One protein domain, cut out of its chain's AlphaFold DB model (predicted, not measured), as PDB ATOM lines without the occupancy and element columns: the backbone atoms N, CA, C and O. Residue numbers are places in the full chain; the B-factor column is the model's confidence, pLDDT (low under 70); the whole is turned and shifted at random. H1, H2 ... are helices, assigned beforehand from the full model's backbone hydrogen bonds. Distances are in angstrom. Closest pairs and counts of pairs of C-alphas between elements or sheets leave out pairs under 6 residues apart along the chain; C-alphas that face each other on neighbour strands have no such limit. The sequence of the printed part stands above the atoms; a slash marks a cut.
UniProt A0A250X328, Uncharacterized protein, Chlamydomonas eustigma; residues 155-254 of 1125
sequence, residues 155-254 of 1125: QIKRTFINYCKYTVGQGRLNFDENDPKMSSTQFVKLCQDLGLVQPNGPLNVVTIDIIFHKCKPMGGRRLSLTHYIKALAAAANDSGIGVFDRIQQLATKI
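What this domain is: This is residues 155 to 254 of the 1125 residues of an uncharacterized protein of Chlamydomonas eustigma (UniProt A0A250X328). Five short helices pack crosswise into a rounded ball, each touching the next along the chain, and the last, H5, comes back to touch the first, H1, which makes a ring of contacts. H2 has its centre nearest to the middle of the ball, while the long loop of residues 166 to 183 between H1 and H2 swings wide at one side. You have 100 printed residues with five named helices, H1 to H5 in order, and no named strand; the class is all helix, with 58 residues in helices. The whole is compact, with a radius of gyration of the C-alphas of 12.6 A, and spans 33 by 31 by 26 A.

How they stand to each other: Start at H1, residues 155 to 165, a hub that touches three other helices, as does H4, residues 225 to 239. H1 touches H2, residues 184 to 193, opposite ways at a steep tilt of 53 degrees; look at the C-alphas of Tyr 163 and Gln 186, the closest pair at 6.0 A. H2 touches H3, residues 205 to 215, opposite ways at a steep tilt of 57 degrees, closest at C-alphas 184 and 212, 6.3 A apart. H3 touches H4, opposite ways at a steep tilt of 45 degrees, closest at C-alphas 215 and 231, 5.5 A apart. With residues 232 to 236 alone, H4 touches H5, residues 243 to 253, closest at C-alphas 236 and 243, 5.3 A apart. H5 touches H1, closest at C-alphas 251 and 155, 5.5 A apart, and is about perpendicular to it at 71 degrees, only just past steep. H1 and H4 only just touch, with 3 pairs of C-alphas within 8 A. H2 is near H4 and near H5; H3 is apart from H1 and from H5. The packing is mostly crossed, that is, with the helices at large angles to each other. Every O i to N i+4 pair is within hydrogen-bond range in H1, H2, H3 and H4, and 6 of 7 in H5.

Where its parts are: Find C-alpha 155 at (355.839, 245.951, 406.290); from there H1 runs 15.5 A to residue 165. H2 begins at C-alpha 184, (361.356, 240.396, 387.172), and measures 14.3 A. H3 is 15.3 A long, and H4, the longest by residues, 20.7 A. H5 covers 15.2 A and ends at C-alpha 253, (358.460, 235.896, 409.053).

The domain as a whole: The two C-alphas farthest apart are those of Arg 172 and Gly 240, at 35.7 A. The links H1 to H2 and H2 to H3 are long, H3 to H4 is short, and H4 to H5 is tight. The printed part has no cut, and no printed residue is under 70 in pLDDT.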
ATOM      1  N   GLN A 155     355.652 247.382 406.557       96.00
ATOM      2  CA  GLN A 155     355.839 245.951 406.290       96.00
ATOM      3  C   GLN A 155     355.990 245.684 404.786       96.00
ATOM      4  O   GLN A 155     356.886 244.945 404.378       96.00
ATOM      5  N   ILE A 156     355.190 246.360 403.951       96.75
ATOM      6  CA  ILE A 156     355.289 246.275 402.485       96.75
ATOM      7  C   ILE A 156     356.654 246.802 402.012       96.75
ATOM      8  O   ILE A 156     357.310 246.152 401.193       96.75
ATOM      9  N   LYS A 157     357.127 247.920 402.586       96.56
ATOM     10  CA  LYS A 157     358.471 248.477 402.323       96.56
ATOM     11  C   LYS A 157     359.593 247.524 402.736       96.56
ATOM     12  O   LYS A 157     360.522 247.311 401.962       96.56
ATOM     13  N   ARG A 158     359.504 246.914 403.922       95.56
ATOM     14  CA  ARG A 158     360.489 245.938 404.420       95.56
ATOM     15  C   ARG A 158     360.593 244.720 403.504       95.56
ATOM     16  O   ARG A 158     361.700 244.351 403.122       95.56
ATOM     17  N   THR A 159     359.464 244.143 403.089       96.69
ATOM     18  CA  THR A 159     359.446 243.035 402.121       96.69
ATOM     19  C   THR A 159     360.045 243.463 400.778       96.69
ATOM     20  O   THR A 159     360.910 242.762 400.259       96.69
ATOM     21  N   PHE A 160     359.686 244.643 400.256       97.38
ATOM     22  CA  PHE A 160     360.273 245.178 399.021       97.38
ATOM     23  C   PHE A 160     361.805 245.276 399.090       97.38
ATOM     24  O   PHE A 160     362.495 244.725 398.236       97.38
ATOM     25  N   ILE A 161     362.345 245.921 400.131       96.12
ATOM     26  CA  ILE A 161     363.794 246.107 400.313       96.12
ATOM     27  C   ILE A 161     364.510 244.754 400.436       96.12
ATOM     28  O   ILE A 161     365.539 244.547 399.792       96.12
ATOM     29  N   ASN A 162     363.947 243.810 401.194       95.19
ATOM     30  CA  ASN A 162     364.541 242.485 401.382       95.19
ATOM     31  C   ASN A 162     364.600 241.676 400.074       95.19
ATOM     32  O   ASN A 162     365.634 241.079 399.779       95.19
ATOM     33  N   TYR A 163     363.554 241.711 399.240       96.06
ATOM     34  CA  TYR A 163     363.577 241.052 397.925       96.06
ATOM     35  C   TYR A 163     364.401 241.822 396.875       96.06
ATOM     36  O   TYR A 163     364.953 241.200 395.971       96.06
ATOM     37  N   CYS A 164     364.592 243.138 397.014       95.88
ATOM     38  CA  CYS A 164     365.573 243.888 396.216       95.88
ATOM     39  C   CYS A 164     367.028 243.481 396.525       95.88
ATOM     40  O   CYS A 164     367.870 243.540 395.625       95.88
ATOM     41  N   LYS A 165     367.317 243.036 397.761       94.12
ATOM     42  CA  LYS A 165     368.617 242.475 398.180       94.12
ATOM     43  C   LYS A 165     368.817 240.998 397.788       94.12
ATOM     44  O   LYS A 165     369.947 240.523 397.818       94.12
ATOM     45  N   TYR A 166     367.761 240.280 397.391       91.69
ATOM     46  CA  TYR A 166     367.839 238.868 396.990       91.69
ATOM     47  C   TYR A 166     368.639 238.691 395.689       91.69
ATOM     48  O   TYR A 166     368.249 239.221 394.646       91.69
ATOM     49  N   THR A 167     369.747 237.944 395.711       84.69
ATOM     50  CA  THR A 167     370.524 237.667 394.492       84.69
ATOM     51  C   THR A 167     369.813 236.611 393.638       84.69
ATOM     52  O   THR A 167     369.295 235.618 394.146       84.69
ATOM     53  N   VAL A 168     369.783 236.808 392.315       78.94
ATOM     54  CA  VAL A 168     369.310 235.784 391.369       78.94
ATOM     55  C   VAL A 168     370.401 235.525 390.337       78.94
ATOM     56  O   VAL A 168     370.606 236.323 389.424       78.94
ATOM     57  N   GLY A 169     371.097 234.399 390.496       83.25
ATOM     58  CA  GLY A 169     372.274 234.046 389.701       83.25
ATOM     59  C   GLY A 169     373.557 234.751 390.162       83.25
ATOM     60  O   GLY A 169     373.556 235.531 391.111       83.25
ATOM     61  N   GLN A 170     374.668 234.468 389.478       79.12
ATOM     62  CA  GLN A 170     376.010 234.966 389.828       79.12
ATOM     63  C   GLN A 170     376.297 236.413 389.366       79.12
ATOM     64  O   GLN A 170     377.419 236.900 389.500       79.12
ATOM     65  N   GLY A 171     375.305 237.121 388.816       75.31
ATOM     66  CA  GLY A 171     375.463 238.517 388.408       75.31
ATOM     67  C   GLY A 171     375.693 239.435 389.613       75.31
ATOM     68  O   GLY A 171     374.976 239.343 390.610       75.31
ATOM     69  N   ARG A 172     376.667 240.351 389.521       74.81
ATOM     70  CA  ARG A 172     376.914 241.353 390.574       74.81
ATOM     71  C   ARG A 172     375.653 242.195 390.795       74.81
ATOM     72  O   ARG A 172     375.218 242.905 389.887       74.81
ATOM     73  N   LEU A 173     375.076 242.142 391.998       71.94
ATOM     74  CA  LEU A 173     373.976 243.032 392.359       71.94
ATOM     75  C   LEU A 173     374.493 244.461 392.525       71.94
ATOM     76  O   LEU A 173     375.020 244.827 393.574       71.94
ATOM     77  N   ASN A 174     374.202 245.304 391.538       79.50
ATOM     78  CA  ASN A 174     374.050 246.732 391.784       79.50
ATOM     79  C   ASN A 174     372.726 246.923 392.548       79.50
ATOM     80  O   ASN A 174     371.662 247.123 391.949       79.50
ATOM     81  N   PHE A 175     372.787 246.752 393.869       90.38
ATOM     82  CA  PHE A 175     371.769 247.197 394.816       90.38
ATOM     83  C   PHE A 175     372.158 248.601 395.284       90.38
ATOM     84  O   PHE A 175     373.220 248.779 395.875       90.38
ATOM     85  N   ASP A 176     371.312 249.585 394.989       91.50
ATOM     86  CA  ASP A 176     371.393 250.917 395.585       91.50
ATOM     87  C   ASP A 176     370.469 250.929 396.807       91.50
ATOM     88  O   ASP A 176     369.303 250.538 396.705       91.50
ATOM     89  N   GLU A 177     370.996 251.328 397.961       91.44
ATOM     90  CA  GLU A 177     370.233 251.389 399.210       91.44
ATOM     91  C   GLU A 177     369.323 252.628 399.273       91.44
ATOM     92  O   GLU A 177     368.317 252.612 399.980       91.44
ATOM     93  N   ASN A 178     369.623 253.664 398.481       94.62
ATOM     94  CA  ASN A 178     368.839 254.900 398.404       94.62
ATOM     95  C   ASN A 178     367.643 254.763 397.449       94.62
ATOM     96  O   ASN A 178     366.579 255.329 397.698       94.62
ATOM     97  N   ASP A 179     367.803 253.996 396.365       95.56
ATOM     98  CA  ASP A 179     366.758 253.730 395.365       95.56
ATOM     99  C   ASP A 179     366.655 252.217 395.052       95.56
ATOM    100  O   ASP A 179     367.054 251.752 393.971       95.56
ATOM    101  N   PRO A 180     366.157 251.414 396.018       96.38
ATOM    102  CA  PRO A 180     366.036 249.968 395.876       96.38
ATOM    103  C   PRO A 180     365.073 249.596 394.740       96.38
ATOM    104  O   PRO A 180     363.927 250.042 394.686       96.38
ATOM    105  N   LYS A 181     365.544 248.736 393.828       96.69
ATOM    106  CA  LYS A 181     364.863 248.403 392.565       96.69
ATOM    107  C   LYS A 181     364.802 246.896 392.305       96.69
ATOM    108  O   LYS A 181     365.834 246.227 392.245       96.69
ATOM    109  N   MET A 182     363.605 246.371 392.050       97.00
ATOM    110  CA  MET A 182     363.334 244.932 391.932       97.00
ATOM    111  C   MET A 182     363.352 244.437 390.476       97.00
ATOM    112  O   MET A 182     362.737 245.057 389.609       97.00
ATOM    113  N   SER A 183     364.036 243.329 390.179       96.50
ATOM    114  CA  SER A 183     363.994 242.656 388.865       96.50
ATOM    115  C   SER A 183     362.744 241.777 388.691       96.50
ATOM    116  O   SER A 183     362.088 241.427 389.671       96.50
ATOM    117  N   SER A 184     362.450 241.351 387.451       96.62
ATOM    118  CA  SER A 184     361.356 240.396 387.172       96.62
ATOM    119  C   SER A 184     361.544 239.103 387.965       96.62
ATOM    120  O   SER A 184     360.619 238.617 388.601       96.62
ATOM    121  N   THR A 185     362.779 238.600 388.033       95.88
ATOM    122  CA  THR A 185     363.115 237.377 388.767       95.88
ATOM    123  C   THR A 185     362.963 237.508 390.285       95.88
ATOM    124  O   THR A 185     362.472 236.578 390.922       95.88
ATOM    125  N   GLN A 186     363.318 238.657 390.872       96.50
ATOM    126  CA  GLN A 186     363.071 238.948 392.290       96.50
ATOM    127  C   GLN A 186     361.560 239.037 392.582       96.50
ATOM    128  O   GLN A 186     361.096 238.501 393.587       96.50
ATOM    129  N   PHE A 187     360.782 239.644 391.677       97.75
ATOM    130  CA  PHE A 187     359.327 239.762 391.806       97.75
ATOM    131  C   PHE A 187     358.603 238.413 391.635       97.75
ATOM    132  O   PHE A 187     357.741 238.076 392.442       97.75
ATOM    133  N   VAL A 188     358.999 237.589 390.658       97.44
ATOM    134  CA  VAL A 188     358.503 236.210 390.490       97.44
ATOM    135  C   VAL A 188     358.783 235.372 391.738       97.44
ATOM    136  O   VAL A 188     357.881 234.682 392.213       97.44
ATOM    137  N   LYS A 189     359.990 235.468 392.314       96.94
ATOM    138  CA  LYS A 189     360.347 234.748 393.543       96.94
ATOM    139  C   LYS A 189     359.492 235.189 394.739       96.94
ATOM    140  O   LYS A 189     358.974 234.332 395.449       96.94
ATOM    141  N   LEU A 190     359.241 236.490 394.910       97.62
ATOM    142  CA  LEU A 190     358.272 236.966 395.904       97.62
ATOM    143  C   LEU A 190     356.871 236.375 395.665       97.62
ATOM    144  O   LEU A 190     356.247 235.883 396.599       97.62
ATOM    145  N   CYS A 191     356.368 236.397 394.430       98.06
ATOM    146  CA  CYS A 191     355.036 235.873 394.114       98.06
ATOM    147  C   CYS A 191     354.927 234.349 394.343       98.06
ATOM    148  O   CYS A 191     353.852 233.863 394.696       98.06
ATOM    149  N   GLN A 192     356.024 233.596 394.204       97.50
ATOM    150  CA  GLN A 192     356.113 232.190 394.625       97.50
ATOM    151  C   GLN A 192     356.041 232.048 396.154       97.50
ATOM    152  O   GLN A 192     355.252 231.250 396.654       97.50
ATOM    153  N   ASP A 193     356.807 232.852 396.899       97.06
ATOM    154  CA  ASP A 193     356.861 232.804 398.370       97.06
ATOM    155  C   ASP A 193     355.565 233.293 399.046       97.06
ATOM    156  O   ASP A 193     355.231 232.867 400.152       97.06
ATOM    157  N   LEU A 194     354.795 234.143 398.359       97.62
ATOM    158  CA  LEU A 194     353.437 234.548 398.736       97.62
ATOM    159  C   LEU A 194     352.358 233.503 398.388       97.62
ATOM    160  O   LEU A 194     351.203 233.680 398.776       97.62
ATOM    161  N   GLY A 195     352.705 232.434 397.662       97.12
ATOM    162  CA  GLY A 195     351.759 231.401 397.223       97.12
ATOM    163  C   GLY A 195     350.810 231.850 396.107       97.12
ATOM    164  O   GLY A 195     349.700 231.341 396.014       97.12
ATOM    165  N   LEU A 196     351.214 232.815 395.274       97.62
ATOM    166  CA  LEU A 196     350.414 233.298 394.136       97.62
ATOM    167  C   LEU A 196     350.694 232.499 392.858       97.62
ATOM    168  O   LEU A 196     349.839 232.420 391.978       97.62
ATOM    169  N   VAL A 197     351.891 231.914 392.767       98.12
ATOM    170  CA  VAL A 197     352.403 231.219 391.581       98.12
ATOM    171  C   VAL A 197     352.307 229.703 391.734       98.12
ATOM    172  O   VAL A 197     352.527 229.159 392.818       98.12
ATOM    173  N   GLN A 198     352.017 229.017 390.630       96.69
ATOM    174  CA  GLN A 198     352.027 227.557 390.537       96.69
ATOM    175  C   GLN A 198     353.369 226.958 391.023       96.69
ATOM    176  O   GLN A 198     354.428 227.529 390.747       96.69
ATOM    177  N   PRO A 199     353.359 225.815 391.737       96.06
ATOM    178  CA  PRO A 199     352.201 224.951 392.004       96.06
ATOM    179  C   PRO A 199     351.279 225.434 393.138       96.06
ATOM    180  O   PRO A 199     350.169 224.929 393.256       96.06
ATOM    181  N   ASN A 200     351.705 226.399 393.959       96.56
ATOM    182  CA  ASN A 200     351.004 226.763 395.200       96.56
ATOM    183  C   ASN A 200     349.853 227.766 395.013       96.56
ATOM    184  O   ASN A 200     349.034 227.915 395.916       96.56
ATOM    185  N   GLY A 201     349.807 228.466 393.877       96.94
ATOM    186  CA  GLY A 201     348.795 229.474 393.568       96.94
ATOM    187  C   GLY A 201     348.301 229.428 392.120       96.94
ATOM    188  O   GLY A 201     348.856 228.698 391.296       96.94
ATOM    189  N   PRO A 202     347.252 230.201 391.788       96.69
ATOM    190  CA  PRO A 202     346.548 230.102 390.511       96.69
ATOM    191  C   PRO A 202     347.326 230.681 389.320       96.69
ATOM    192  O   PRO A 202     347.030 230.333 388.177       96.69
ATOM    193  N   LEU A 203     348.312 231.559 389.549       97.06
ATOM    194  CA  LEU A 203     349.007 232.262 388.473       97.06
ATOM    195  C   LEU A 203     350.186 231.461 387.912       97.06
ATOM    196  O   LEU A 203     351.004 230.894 388.633       97.06
ATOM    197  N   ASN A 204     350.325 231.479 386.590       97.25
ATOM    198  CA  ASN A 204     351.537 231.029 385.914       97.25
ATOM    199  C   ASN A 204     352.642 232.099 386.072       97.25
ATOM    200  O   ASN A 204     352.344 233.296 386.089       97.25
ATOM    201  N   VAL A 205     353.915 231.685 386.122       97.19
ATOM    202  CA  VAL A 205     355.093 232.578 386.069       97.19
ATOM    203  C   VAL A 205     354.969 233.601 384.932       97.19
ATOM    204  O   VAL A 205     355.167 234.792 385.155       97.19
ATOM    205  N   VAL A 206     354.529 233.163 383.747       96.94
ATOM    206  CA  VAL A 206     354.334 234.026 382.568       96.94
ATOM    207  C   VAL A 206     353.317 235.146 382.838       96.94
ATOM    208  O   VAL A 206     353.486 236.262 382.348       96.94
ATOM    209  N   THR A 207     352.285 234.897 383.651       95.62
ATOM    210  CA  THR A 207     351.319 235.934 384.048       95.62
ATOM    211  C   THR A 207     351.969 236.969 384.969       95.62
ATOM    212  O   THR A 207     351.749 238.164 384.783       95.62
ATOM    213  N   ILE A 208     352.825 236.543 385.906       97.81
ATOM    214  CA  ILE A 208     353.586 237.459 386.771       97.81
ATOM    215  C   ILE A 208     354.577 238.303 385.962       97.81
ATOM    216  O   ILE A 208     354.659 239.509 386.186       97.81
ATOM    217  N   ASP A 209     355.278 237.720 384.985       97.06
ATOM    218  CA  ASP A 209     356.168 238.477 384.098       97.06
ATOM    219  C   ASP A 209     355.396 239.485 383.227       97.06
ATOM    220  O   ASP A 209     355.877 240.600 383.017       97.06
ATOM    221  N   ILE A 210     354.178 239.156 382.775       95.44
ATOM    222  CA  ILE A 210     353.286 240.110 382.093       95.44
ATOM    223  C   ILE A 210     352.879 241.251 383.039       95.44
ATOM    224  O   ILE A 210     352.927 242.412 382.636       95.44
ATOM    225  N   ILE A 211     352.521 240.954 384.291       96.62
ATOM    226  CA  ILE A 211     352.187 241.969 385.304       96.62
ATOM    227  C   ILE A 211     353.395 242.879 385.573       96.62
ATOM    228  O   ILE A 211     353.269 244.100 385.495       96.62
ATOM    229  N   PHE A 212     354.590 242.315 385.771       97.69
ATOM    230  CA  PHE A 212     355.835 243.079 385.893       97.69
ATOM    231  C   PHE A 212     356.062 243.998 384.680       97.69
ATOM    232  O   PHE A 212     356.417 245.167 384.836       97.69
ATOM    233  N   HIS A 213     355.813 243.496 383.467       96.38
ATOM    234  CA  HIS A 213     355.974 244.258 382.227       96.38
ATOM    235  C   HIS A 213     354.933 245.364 382.026       96.38
ATOM    236  O   HIS A 213     355.279 246.373 381.415       96.38
ATOM    237  N   LYS A 214     353.712 245.224 382.562       94.81
ATOM    238  CA  LYS A 214     352.727 246.317 382.630       94.81
ATOM    239  C   LYS A 214     353.099 247.378 383.670       94.81
ATOM    240  O   LYS A 214     352.834 248.557 383.461       94.81
ATOM    241  N   CYS A 215     353.635 246.958 384.816       96.62
ATOM    242  CA  CYS A 215     353.817 247.835 385.972       96.62
ATOM    243  C   CYS A 215     355.162 248.563 386.002       96.62
ATOM    244  O   CYS A 215     355.271 249.574 386.691       96.62
ATOM    245  N   LYS A 216     356.188 248.085 385.288       96.50
ATOM    246  CA  LYS A 216     357.481 248.779 385.196       96.50
ATOM    247  C   LYS A 216     357.362 250.097 384.409       96.50
ATOM    248  O   LYS A 216     356.612 250.152 383.435       96.50
ATOM    249  N   PRO A 217     358.117 251.151 384.777       95.06
ATOM    250  CA  PRO A 217     358.142 252.386 383.998       95.06
ATOM    251  C   PRO A 217     358.695 252.127 382.589       95.06
ATOM    252  O   PRO A 217     359.541 251.248 382.396       95.06
ATOM    253  N   MET A 218     358.242 252.900 381.599       93.62
ATOM    254  CA  MET A 218     358.708 252.776 380.210       93.62
ATOM    255  C   MET A 218     360.231 252.983 380.122       93.62
ATOM    256  O   MET A 218     360.793 253.835 380.803       93.62
ATOM    257  N   GLY A 219     360.916 252.139 379.342       93.00
ATOM    258  CA  GLY A 219     362.388 252.052 379.313       93.00
ATOM    259  C   GLY A 219     363.030 251.366 380.535       93.00
ATOM    260  O   GLY A 219     364.175 250.919 380.465       93.00
ATOM    261  N   GLY A 220     362.301 251.207 381.642       92.88
ATOM    262  CA  GLY A 220     362.782 250.578 382.868       92.88
ATOM    263  C   GLY A 220     362.974 249.060 382.763       92.88
ATOM    264  O   GLY A 220     362.171 248.331 382.176       92.88
ATOM    265  N   ARG A 221     364.038 248.560 383.410       95.00
ATOM    266  CA  ARG A 221     364.301 247.117 383.599       95.00
ATOM    267  C   ARG A 221     363.915 246.589 384.992       95.00
ATOM    268  O   ARG A 221     363.978 245.384 385.212       95.00
ATOM    269  N   ARG A 222     363.563 247.470 385.938       96.62
ATOM    270  CA  ARG A 222     363.303 247.152 387.357       96.62
ATOM    271  C   ARG A 222     362.124 247.980 387.894       96.62
ATOM    272  O   ARG A 222     361.913 249.098 387.426       96.62
ATOM    273  N   LEU A 223     361.390 247.452 388.872       97.69
ATOM    274  CA  LEU A 223     360.327 248.158 389.605       97.69
ATOM    275  C   LEU A 223     360.931 248.980 390.753       97.69
ATOM    276  O   LEU A 223     361.713 248.440 391.532       97.69
ATOM    277  N   SER A 224     360.533 250.246 390.900       97.25
ATOM    278  CA  SER A 224     360.647 250.974 392.179       97.25
ATOM    279  C   SER A 224     359.431 250.681 393.073       97.25
ATOM    280  O   SER A 224     358.456 250.091 392.603       97.25
ATOM    281  N   LEU A 225     359.455 251.108 394.341       97.44
ATOM    282  CA  LEU A 225     358.417 250.801 395.340       97.44
ATOM    283  C   LEU A 225     356.973 251.059 394.847       97.44
ATOM    284  O   LEU A 225     356.139 250.162 394.914       97.44
ATOM    285  N   THR A 226     356.681 252.239 394.292       97.25
ATOM    286  CA  THR A 226     355.357 252.602 393.731       97.25
ATOM    287  C   THR A 226     354.909 251.635 392.627       97.25
ATOM    288  O   THR A 226     353.758 251.204 392.578       97.25
ATOM    289  N   HIS A 227     355.825 251.257 391.732       97.62
ATOM    290  CA  HIS A 227     355.546 250.329 390.632       97.62
ATOM    291  C   HIS A 227     355.361 248.889 391.131       97.62
ATOM    292  O   HIS A 227     354.533 248.149 390.606       97.62
ATOM    293  N   TYR A 228     356.084 248.514 392.184       98.00
ATOM    294  CA  TYR A 228     355.934 247.246 392.885       98.00
ATOM    295  C   TYR A 228     354.569 247.113 393.572       98.00
ATOM    296  O   TYR A 228     353.905 246.098 393.388       98.00
ATOM    297  N   ILE A 229     354.085 248.141 394.275       97.81
ATOM    298  CA  ILE A 229     352.761 248.095 394.921       97.81
ATOM    299  C   ILE A 229     351.642 247.997 393.864       97.81
ATOM    300  O   ILE A 229     350.695 247.233 394.044       97.81
ATOM    301  N   LYS A 230     351.790 248.669 392.712       97.31
ATOM    302  CA  LYS A 230     350.898 248.491 391.546       97.31
ATOM    303  C   LYS A 230     350.946 247.066 390.976       97.31
ATOM    304  O   LYS A 230     349.898 246.499 390.678       97.31
ATOM    305  N   ALA A 231     352.133 246.462 390.879       97.75
ATOM    306  CA  ALA A 231     352.293 245.074 390.434       97.75
ATOM    307  C   ALA A 231     351.645 244.067 391.400       97.75
ATOM    308  O   ALA A 231     351.050 243.087 390.959       97.75
ATOM    309  N   LEU A 232     351.696 244.332 392.706       97.81
ATOM    310  CA  LEU A 232     351.010 243.530 393.720       97.81
ATOM    311  C   LEU A 232     349.486 243.676 393.660       97.81
ATOM    312  O   LEU A 232     348.790 242.672 393.783       97.81
ATOM    313  N   ALA A 233     348.962 244.883 393.431       97.00
ATOM    314  CA  ALA A 233     347.526 245.101 393.250       97.00
ATOM    315  C   ALA A 233     346.995 244.363 392.007       97.00
ATOM    316  O   ALA A 233     345.981 243.672 392.080       97.00
ATOM    317  N   ALA A 234     347.725 244.428 390.887       96.25
ATOM    318  CA  ALA A 234     347.408 243.657 389.686       96.25
ATOM    319  C   ALA A 234     347.494 242.135 389.925       96.25
ATOM    320  O   ALA A 234     346.597 241.404 389.514       96.25
ATOM    321  N   ALA A 235     348.514 241.648 390.645       97.19
ATOM    322  CA  ALA A 235     348.622 240.233 391.006       97.19
ATOM    323  C   ALA A 235     347.520 239.767 391.975       97.19
ATOM    324  O   ALA A 235     347.095 238.615 391.892       97.19
ATOM    325  N   ALA A 236     347.024 240.634 392.862       96.44
ATOM    326  CA  ALA A 236     345.890 240.340 393.739       96.44
ATOM    327  C   ALA A 236     344.599 240.150 392.938       96.44
ATOM    328  O   ALA A 236     343.917 239.142 393.099       96.44
ATOM    329  N   ASN A 237     344.317 241.074 392.018       95.56
ATOM    330  CA  ASN A 237     343.166 241.007 391.123       95.56
ATOM    331  C   ASN A 237     343.204 239.774 390.209       95.56
ATOM    332  O   ASN A 237     342.227 239.037 390.138       95.56
ATOM    333  N   ASP A 238     344.340 239.510 389.558       95.19
ATOM    334  CA  ASP A 238     344.462 238.386 388.623       95.19
ATOM    335  C   ASP A 238     344.459 237.014 389.340       95.19
ATOM    336  O   ASP A 238     344.133 236.007 388.713       95.19
ATOM    337  N   SER A 239     344.801 236.950 390.639       96.25
ATOM    338  CA  SER A 239     344.777 235.706 391.439       96.25
ATOM    339  C   SER A 239     343.518 235.501 392.289       96.25
ATOM    340  O   SER A 239     343.266 234.376 392.713       96.25
ATOM    341  N   GLY A 240     342.764 236.561 392.598       95.31
ATOM    342  CA  GLY A 240     341.684 236.532 393.592       95.31
ATOM    343  C   GLY A 240     342.152 236.365 395.047       95.31
ATOM    344  O   GLY A 240     341.327 236.134 395.930       95.31
ATOM    345  N   ILE A 241     343.459 236.456 395.327       96.31
ATOM    346  CA  ILE A 241     344.040 236.234 396.662       96.31
ATOM    347  C   ILE A 241     344.285 237.572 397.378       96.31
ATOM    348  O   ILE A 241     344.744 238.542 396.775       96.31
ATOM    349  N   GLY A 242     344.074 237.601 398.702       96.19
ATOM    350  CA  GLY A 242     344.474 238.693 399.604       96.19
ATOM    351  C   GLY A 242     345.997 238.861 399.716       96.19
ATOM    352  O   GLY A 242     346.608 238.538 400.736       96.19
ATOM    353  N   VAL A 243     346.635 239.347 398.647       97.12
ATOM    354  CA  VAL A 243     348.099 239.513 398.531       97.12
ATOM    355  C   VAL A 243     348.668 240.382 399.647       97.12
ATOM    356  O   VAL A 243     349.728 240.073 400.188       97.12
ATOM    357  N   PHE A 244     347.970 241.452 400.024       96.75
ATOM    358  CA  PHE A 244     348.448 242.386 401.041       96.75
ATOM    359  C   PHE A 244     348.531 241.737 402.430       96.75
ATOM    360  O   PHE A 244     349.526 241.938 403.126       96.75
ATOM    361  N   ASP A 245     347.585 240.868 402.790       97.06
ATOM    362  CA  ASP A 245     347.621 240.107 404.048       97.06
ATOM    363  C   ASP A 245     348.738 239.055 404.031       97.06
ATOM    364  O   ASP A 245     349.460 238.879 405.017       97.06
ATOM    365  N   ARG A 246     348.950 238.396 402.881       97.44
ATOM    366  CA  ARG A 246     350.086 237.481 402.682       97.44
ATOM    367  C   ARG A 246     351.432 238.199 402.802       97.44
ATOM    368  O   ARG A 246     352.356 237.635 403.381       97.44
ATOM    369  N   ILE A 247     351.545 239.445 402.338       97.25
ATOM    370  CA  ILE A 247     352.764 240.256 402.494       97.25
ATOM    371  C   ILE A 247     353.000 240.648 403.949       97.25
ATOM    372  O   ILE A 247     354.149 240.612 404.383       97.25
ATOM    373  N   GLN A 248     351.957 240.965 404.717       96.00
ATOM    374  CA  GLN A 248     352.092 241.209 406.159       96.00
ATOM    375  C   GLN A 248     352.564 239.937 406.891       96.00
ATOM    376  O   GLN A 248     353.535 239.971 407.648       96.00
ATOM    377  N   GLN A 249     351.964 238.780 406.577       95.94
ATOM    378  CA  GLN A 249     352.387 237.463 407.085       95.94
ATOM    379  C   GLN A 249     353.821 237.082 406.672       95.94
ATOM    380  O   GLN A 249     354.501 236.364 407.403       95.94
ATOM    381  N   LEU A 250     354.291 237.526 405.504       96.00
ATOM    382  CA  LEU A 250     355.664 237.309 405.047       96.00
ATOM    383  C   LEU A 250     356.644 238.282 405.725       96.00
ATOM    384  O   LEU A 250     357.721 237.873 406.151       96.00
ATOM    385  N   ALA A 251     356.259 239.547 405.909       95.25
ATOM    386  CA  ALA A 251     357.080 240.573 406.551       95.25
ATOM    387  C   ALA A 251     357.383 240.272 408.029       95.25
ATOM    388  O   ALA A 251     358.469 240.608 408.504       95.25
ATOM    389  N   THR A 252     356.456 239.629 408.749       94.62
ATOM    390  CA  THR A 252     356.688 239.162 410.128       94.62
ATOM    391  C   THR A 252     357.604 237.938 410.186       94.62
ATOM    392  O   THR A 252     358.402 237.829 411.115       94.62
ATOM    393  N   LYS A 253     357.554 237.052 409.179       93.44
ATOM    394  CA  LYS A 253     358.460 235.896 409.053       93.44
ATOM    395  C   LYS A 253     359.889 236.294 408.680       93.44
ATOM    396  O   LYS A 253     360.827 235.658 409.152       93.44
ATOM    397  N   ILE A 254     360.076 237.339 407.868       91.06
ATOM    398  CA  ILE A 254     361.410 237.846 407.516       91.06
ATOM    399  C   ILE A 254     361.949 238.699 408.672       91.06
ATOM    400  O   ILE A 254     361.885 239.935 408.669       91.06
TER     401      ILE A 254